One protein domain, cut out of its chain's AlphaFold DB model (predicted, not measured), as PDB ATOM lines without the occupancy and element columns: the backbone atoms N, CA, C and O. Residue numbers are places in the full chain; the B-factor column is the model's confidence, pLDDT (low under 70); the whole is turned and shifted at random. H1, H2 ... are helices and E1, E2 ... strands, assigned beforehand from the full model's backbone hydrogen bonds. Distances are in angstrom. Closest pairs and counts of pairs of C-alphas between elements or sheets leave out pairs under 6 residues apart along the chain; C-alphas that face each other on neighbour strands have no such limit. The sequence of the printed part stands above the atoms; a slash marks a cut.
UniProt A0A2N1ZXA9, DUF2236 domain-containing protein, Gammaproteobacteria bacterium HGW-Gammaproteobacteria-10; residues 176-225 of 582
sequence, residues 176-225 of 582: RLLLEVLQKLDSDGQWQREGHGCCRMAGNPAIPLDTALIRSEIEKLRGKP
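This is residues 176 to 225 of the 582 residues of the protein "DUF2236 domain-containing protein" of Gammaproteobacteria bacterium HGW-Gammaproteobacteria-10 (UniProt A0A2N1ZXA9). A small two-strand hairpin, E1 and E2, lies at one side of H1, and H2 packs on H1 at a steep angle from the other. A long link, residues 200 to 210, loops from the hairpin to H2. The printed part has 50 residues, in the order H1, E1, E2, H2; it is mixed, helices and strands, with an antiparallel sheet. It is compact, radius of gyration of the C-alphas 11.0 A, but elongated, spanning 34 by 22 by 14 A.

E1 is residues 192 to 194 and E2 197 to 199. H1, residues 176 to 185, 14.3 A, begins at C-alpha (194.433, 143.202, 246.033). H2, residues 211 to 222, 16.2 A, ends at C-alpha (202.955, 137.539, 243.672).

In the hairpin, N 192 and O 199 are 3.0 A apart, within hydrogen-bond range. The closest C-alphas of H1 and E2, Leu 179 and Cys 198, are 6.4 A apart. H1 and H2 touch, closest C-alphas Leu 177 and Ile 218 at 6.0 A, opposite ways at a steep tilt of 57 degrees. E1 and H2 are apart. In both helices every O i to N i+4 pair is within hydrogen-bond range.

The farthest C-alphas, Asn 204 and Pro 225, are 35.4 A apart. The printed part has no cut. pLDDT is under 70 at residues 176, 196, 205 and 206.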
ATOM      1  N   ARG A 176     194.587 144.049 244.839       69.38
ATOM      2  CA  ARG A 176     194.433 143.202 246.033       69.38
ATOM      3  C   ARG A 176     195.758 142.992 246.762       69.38
ATOM      4  O   ARG A 176     195.784 143.137 247.982       69.38
ATOM      5  N   LEU A 177     196.849 142.722 246.038       79.38
ATOM      6  CA  LEU A 177     198.179 142.560 246.639       79.38
ATOM      7  C   LEU A 177     198.689 143.885 247.208       79.38
ATOM      8  O   LEU A 177     199.301 143.910 248.273       79.38
ATOM      9  N   LEU A 178     198.406 144.999 246.523       84.62
ATOM     10  CA  LEU A 178     198.749 146.328 247.020       84.62
ATOM     11  C   LEU A 178     198.036 146.614 248.348       84.62
ATOM     12  O   LEU A 178     198.688 147.037 249.298       84.62
ATOM     13  N   LEU A 179     196.732 146.338 248.444       85.56
ATOM     14  CA  LEU A 179     195.971 146.522 249.681       85.56
ATOM     15  C   LEU A 179     196.519 145.664 250.830       85.56
ATOM     16  O   LEU A 179     196.707 146.176 251.931       85.56
ATOM     17  N   GLU A 180     196.798 144.383 250.576       86.25
ATOM     18  CA  GLU A 180     197.354 143.463 251.576       86.25
ATOM     19  C   GLU A 180     198.720 143.947 252.090       86.25
ATOM     20  O   GLU A 180     198.961 143.998 253.300       86.25
ATOM     21  N   VAL A 181     199.602 144.385 251.186       87.94
ATOM     22  CA  VAL A 181     200.924 144.919 251.543       87.94
ATOM     23  C   VAL A 181     200.814 146.239 252.297       87.94
ATOM     24  O   VAL A 181     201.537 146.437 253.271       87.94
ATOM     25  N   LEU A 182     199.904 147.131 251.900       87.94
ATOM     26  CA  LEU A 182     199.669 148.396 252.599       87.94
ATOM     27  C   LEU A 182     199.122 148.166 254.014       87.94
ATOM     28  O   LEU A 182     199.603 148.794 254.952       87.94
ATOM     29  N   GLN A 183     198.199 147.218 254.198       86.88
ATOM     30  CA  GLN A 183     197.698 146.834 255.526       86.88
ATOM     31  C   GLN A 183     198.790 146.201 256.402       86.88
ATOM     32  O   GLN A 183     198.802 146.404 257.615       86.88
ATOM     33  N   LYS A 184     199.730 145.464 255.798       87.00
ATOM     34  CA  LYS A 184     200.877 144.868 256.495       87.00
ATOM     35  C   LYS A 184     201.936 145.903 256.892       87.00
ATOM     36  O   LYS A 184     202.460 145.835 258.000       87.00
ATOM     37  N   LEU A 185     202.288 146.819 255.987       87.56
ATOM     38  CA  LEU A 185     203.362 147.802 256.186       87.56
ATOM     39  C   LEU A 185     202.901 149.056 256.946       87.56
ATOM     40  O   LEU A 185     203.716 149.690 257.610       87.56
ATOM     41  N   ASP A 186     201.612 149.398 256.881       85.50
ATOM     42  CA  ASP A 186     200.987 150.523 257.586       85.50
ATOM     43  C   ASP A 186     199.650 150.098 258.206       85.50
ATOM     44  O   ASP A 186     198.559 150.482 257.777       85.50
ATOM     45  N   SER A 187     199.757 149.273 259.249       81.75
ATOM     46  CA  SER A 187     198.607 148.742 259.993       81.75
ATOM     47  C   SER A 187     197.725 149.823 260.640       81.75
ATOM     48  O   SER A 187     196.512 149.637 260.748       81.75
ATOM     49  N   ASP A 188     198.291 150.988 260.975       82.00
ATOM     50  CA  ASP A 188     197.555 152.145 261.507       82.00
ATOM     51  C   ASP A 188     196.747 152.888 260.425       82.00
ATOM     52  O   ASP A 188     195.859 153.683 260.734       82.00
ATOM     53  N   GLY A 189     197.052 152.634 259.146       81.19
ATOM     54  CA  GLY A 189     196.499 153.327 257.986       81.19
ATOM     55  C   GLY A 189     195.037 153.017 257.655       81.19
ATOM     56  O   GLY A 189     194.408 153.775 256.915       81.19
ATOM     57  N   GLN A 190     194.496 151.906 258.173       85.12
ATOM     58  CA  GLN A 190     193.162 151.374 257.840       85.12
ATOM     59  C   GLN A 190     192.846 151.446 256.334       85.12
ATOM     60  O   GLN A 190     191.816 151.972 255.917       85.12
ATOM     61  N   TRP A 191     193.772 150.955 255.509       86.44
ATOM     62  CA  TRP A 191     193.689 151.055 254.054       86.44
ATOM     63  C   TRP A 191     192.438 150.376 253.487       86.44
ATOM     64  O   TRP A 191     192.131 149.231 253.835       86.44
ATOM     65  N   GLN A 192     191.751 151.075 252.581       85.69
ATOM     66  CA  GLN A 192     190.574 150.594 251.850       85.69
ATOM     67  C   GLN A 192     190.715 150.861 250.347       85.69
ATOM     68  O   GLN A 192     191.472 151.735 249.924       85.69
ATOM     69  N   ARG A 193     189.986 150.095 249.527       82.31
ATOM     70  CA  ARG A 193     189.948 150.310 248.072       82.31
ATOM     71  C   ARG A 193     188.954 151.409 247.714       82.31
ATOM     72  O   ARG A 193     187.788 151.322 248.090       82.31
ATOM     73  N   GLU A 194     189.402 152.358 246.901       80.50
ATOM     74  CA  GLU A 194     188.563 153.353 246.232       80.50
ATOM     75  C   GLU A 194     188.872 153.336 244.726       80.50
ATOM     76  O   GLU A 194     189.935 153.765 244.281       80.50
ATOM     77  N   GLY A 195     187.949 152.809 243.913       74.25
ATOM     78  CA  GLY A 195     188.140 152.697 242.460       74.25
ATOM     79  C   GLY A 195     189.328 151.802 242.074       74.25
ATOM     80  O   GLY A 195     189.379 150.642 242.477       74.25
ATOM     81  N   HIS A 196     190.263 152.349 241.287       67.94
ATOM     82  CA  HIS A 196     191.519 151.701 240.860       67.94
ATOM     83  C   HIS A 196     192.703 152.002 241.804       67.94
ATOM     84  O   HIS A 196     193.858 151.925 241.398       67.94
ATOM     85  N   GLY A 197     192.434 152.446 243.037       75.56
ATOM     86  CA  GLY A 197     193.459 152.837 244.001       75.56
ATOM     87  C   GLY A 197     193.168 152.355 245.421       75.56
ATOM     88  O   GLY A 197     192.084 151.858 245.736       75.56
ATOM     89  N   CYS A 198     194.164 152.512 246.291       83.62
ATOM     90  CA  CYS A 198     194.043 152.288 247.731       83.62
ATOM     91  C   CYS A 198     194.169 153.632 248.457       83.62
ATOM     92  O   CYS A 198     195.108 154.385 248.193       83.62
ATOM     93  N   CYS A 199     193.254 153.913 249.384       84.69
ATOM     94  CA  CYS A 199     193.245 155.128 250.195       84.69
ATOM     95  C   CYS A 199     193.476 154.787 251.670       84.69
ATOM     96  O   CYS A 199     192.938 153.808 252.197       84.69
ATOM     97  N   ARG A 200     194.286 155.615 252.333       87.12
ATOM     98  CA  ARG A 200     194.555 155.549 253.770       87.12
ATOM     99  C   ARG A 200     193.422 156.250 254.521       87.12
ATOM    100  O   ARG A 200     193.241 157.452 254.345       87.12
ATOM    101  N   MET A 201     192.677 155.522 255.351       84.06
ATOM    102  CA  MET A 201     191.488 156.046 256.045       84.06
ATOM    103  C   MET A 201     191.779 156.521 257.476       84.06
ATOM    104  O   MET A 201     190.992 157.274 258.045       84.06
ATOM    105  N   ALA A 202     192.903 156.098 258.063       80.06
ATOM    106  CA  ALA A 202     193.318 156.447 259.421       80.06
ATOM    107  C   ALA A 202     194.848 156.624 259.528       80.06
ATOM    108  O   ALA A 202     195.589 156.387 258.577       80.06
ATOM    109  N   GLY A 203     195.343 157.073 260.682       77.31
ATOM    110  CA  GLY A 203     196.775 157.317 260.900       77.31
ATOM    111  C   GLY A 203     197.263 158.677 260.380       77.31
ATOM    112  O   GLY A 203     196.477 159.524 259.961       77.31
ATOM    113  N   ASN A 204     198.574 158.928 260.466       74.00
ATOM    114  CA  ASN A 204     199.160 160.224 260.112       74.00
ATOM    115  C   ASN A 204     199.532 160.285 258.614       74.00
ATOM    116  O   ASN A 204     200.525 159.662 258.226       74.00
ATOM    117  N   PRO A 205     198.831 161.079 257.781       68.81
ATOM    118  CA  PRO A 205     199.091 161.164 256.342       68.81
ATOM    119  C   PRO A 205     200.457 161.780 255.995       68.81
ATOM    120  O   PRO A 205     200.895 161.676 254.854       68.81
ATOM    121  N   ALA A 206     201.148 162.401 256.959       68.62
ATOM    122  CA  ALA A 206     202.473 162.986 256.759       68.62
ATOM    123  C   ALA A 206     203.628 161.966 256.813       68.62
ATOM    124  O   ALA A 206     204.769 162.344 256.551       68.62
ATOM    125  N   ILE A 207     203.367 160.699 257.164       71.44
ATOM    126  CA  ILE A 207     204.388 159.640 257.151       71.44
ATOM    127  C   ILE A 207     204.451 159.040 255.737       71.44
ATOM    128  O   ILE A 207     203.482 158.395 255.323       71.44
ATOM    129  N   PRO A 208     205.553 159.230 254.989       76.44
ATOM    130  CA  PRO A 208     205.693 158.669 253.655       76.44
ATOM    131  C   PRO A 208     205.890 157.153 253.724       76.44
ATOM    132  O   PRO A 208     206.669 156.646 254.531       76.44
ATOM    133  N   LEU A 209     205.203 156.438 252.839       82.06
ATOM    134  CA  LEU A 209     205.411 155.014 252.626       82.06
ATOM    135  C   LEU A 209     206.604 154.770 251.701       82.06
ATOM    136  O   LEU A 209     206.749 155.430 250.670       82.06
ATOM    137  N   ASP A 210     207.429 153.780 252.038       86.69
ATOM    138  CA  ASP A 210     208.527 153.354 251.178       86.69
ATOM    139  C   ASP A 210     207.992 152.550 249.983       86.69
ATOM    140  O   ASP A 210     207.656 151.367 250.077       86.69
ATOM    141  N   THR A 211     207.939 153.207 248.825       84.62
ATOM    142  CA  THR A 211     207.477 152.603 247.569       84.62
ATOM    143  C   THR A 211     208.350 151.440 247.090       84.62
ATOM    144  O   THR A 211     207.841 150.545 246.415       84.62
ATOM    145  N   ALA A 212     209.648 151.424 247.421       85.44
ATOM    146  CA  ALA A 212     210.543 150.334 247.038       85.44
ATOM    147  C   ALA A 212     210.281 149.091 247.898       85.44
ATOM    148  O   ALA A 212     210.236 147.977 247.374       85.44
ATOM    149  N   LEU A 213     210.027 149.289 249.194       87.19
ATOM    150  CA  LEU A 213     209.635 148.216 250.105       87.19
ATOM    151  C   LEU A 213     208.260 147.634 249.749       87.19
ATOM    152  O   LEU A 213     208.125 146.413 249.682       87.19
ATOM    153  N   ILE A 214     207.268 148.487 249.454       85.62
ATOM    154  CA  ILE A 214     205.945 148.048 248.976       85.62
ATOM    155  C   ILE A 214     206.100 147.186 247.722       85.62
ATOM    156  O   ILE A 214     205.567 146.081 247.669       85.62
ATOM    157  N   ARG A 215     206.873 147.654 246.733       81.56
ATOM    158  CA  ARG A 215     207.125 146.889 245.504       81.56
ATOM    159  C   ARG A 215     207.772 145.534 245.804       81.56
ATOM    160  O   ARG A 215     207.314 144.530 245.273       81.56
ATOM    161  N   SER A 216     208.777 145.494 246.680       82.94
ATOM    162  CA  SER A 216     209.453 144.247 247.055       82.94
ATOM    163  C   SER A 216     208.522 143.246 247.750       82.94
ATOM    164  O   SER A 216     208.594 142.053 247.467       82.94
ATOM    165  N   GLU A 217     207.636 143.696 248.643       84.75
ATOM    166  CA  GLU A 217     206.668 142.811 249.305       84.75
ATOM    167  C   GLU A 217     205.565 142.334 248.350       84.75
ATOM    168  O   GLU A 217     205.201 141.160 248.399       84.75
ATOM    169  N   ILE A 218     205.094 143.189 247.432       81.12
ATOM    170  CA  ILE A 218     204.162 142.780 246.367       81.12
ATOM    171  C   ILE A 218     204.806 141.705 245.484       81.12
ATOM    172  O   ILE A 218     204.165 140.701 245.189       81.12
ATOM    173  N   GLU A 219     206.074 141.869 245.095       77.69
ATOM    174  CA  GLU A 219     206.809 140.869 244.307       77.69
ATOM    175  C   GLU A 219     206.974 139.536 245.055       77.69
ATOM    176  O   GLU A 219     206.862 138.472 244.447       77.69
ATOM    177  N   LYS A 220     207.187 139.563 246.379       80.19
ATOM    178  CA  LYS A 220     207.244 138.340 247.199       80.19
ATOM    179  C   LYS A 220     205.903 137.613 247.259       80.19
ATOM    180  O   LYS A 220     205.897 136.388 247.179       80.19
ATOM    181  N   LEU A 221     204.798 138.346 247.420       77.38
ATOM    182  CA  LEU A 221     203.453 137.762 247.492       77.38
ATOM    183  C   LEU A 221     202.969 137.244 246.136       77.38
ATOM    184  O   LEU A 221     202.355 136.184 246.084       77.38
ATOM    185  N   ARG A 222     203.287 137.953 245.045       73.69
ATOM    186  CA  ARG A 222     202.955 137.539 243.672       73.69
ATOM    187  C   ARG A 222     203.601 136.201 243.298       73.69
ATOM    188  O   ARG A 222     203.051 135.440 242.512       73.69
ATOM    189  N   GLY A 223     204.768 135.901 243.867       71.38
ATOM    190  CA  GLY A 223     205.547 134.730 243.480       71.38
ATOM    191  C   GLY A 223     206.128 134.864 242.067       71.38
ATOM    192  O   GLY A 223     206.015 135.900 241.409       71.38
ATOM    193  N   LYS A 224     206.815 133.818 241.596       70.44
ATOM    194  CA  LYS A 224     207.329 133.794 240.220       70.44
ATOM    195  C   LYS A 224     206.172 133.515 239.253       70.44
ATOM    196  O   LYS A 224     205.417 132.578 239.517       70.44
ATOM    197  N   PRO A 225     206.057 134.257 238.135       76.62
ATOM    198  CA  PRO A 225     205.054 133.961 237.122       76.62
ATOM    199  C   PRO A 225     205.245 132.532 236.616       76.62
ATOM    200  O   PRO A 225     206.378 132.096 236.376       76.62
TER     201      PRO A 225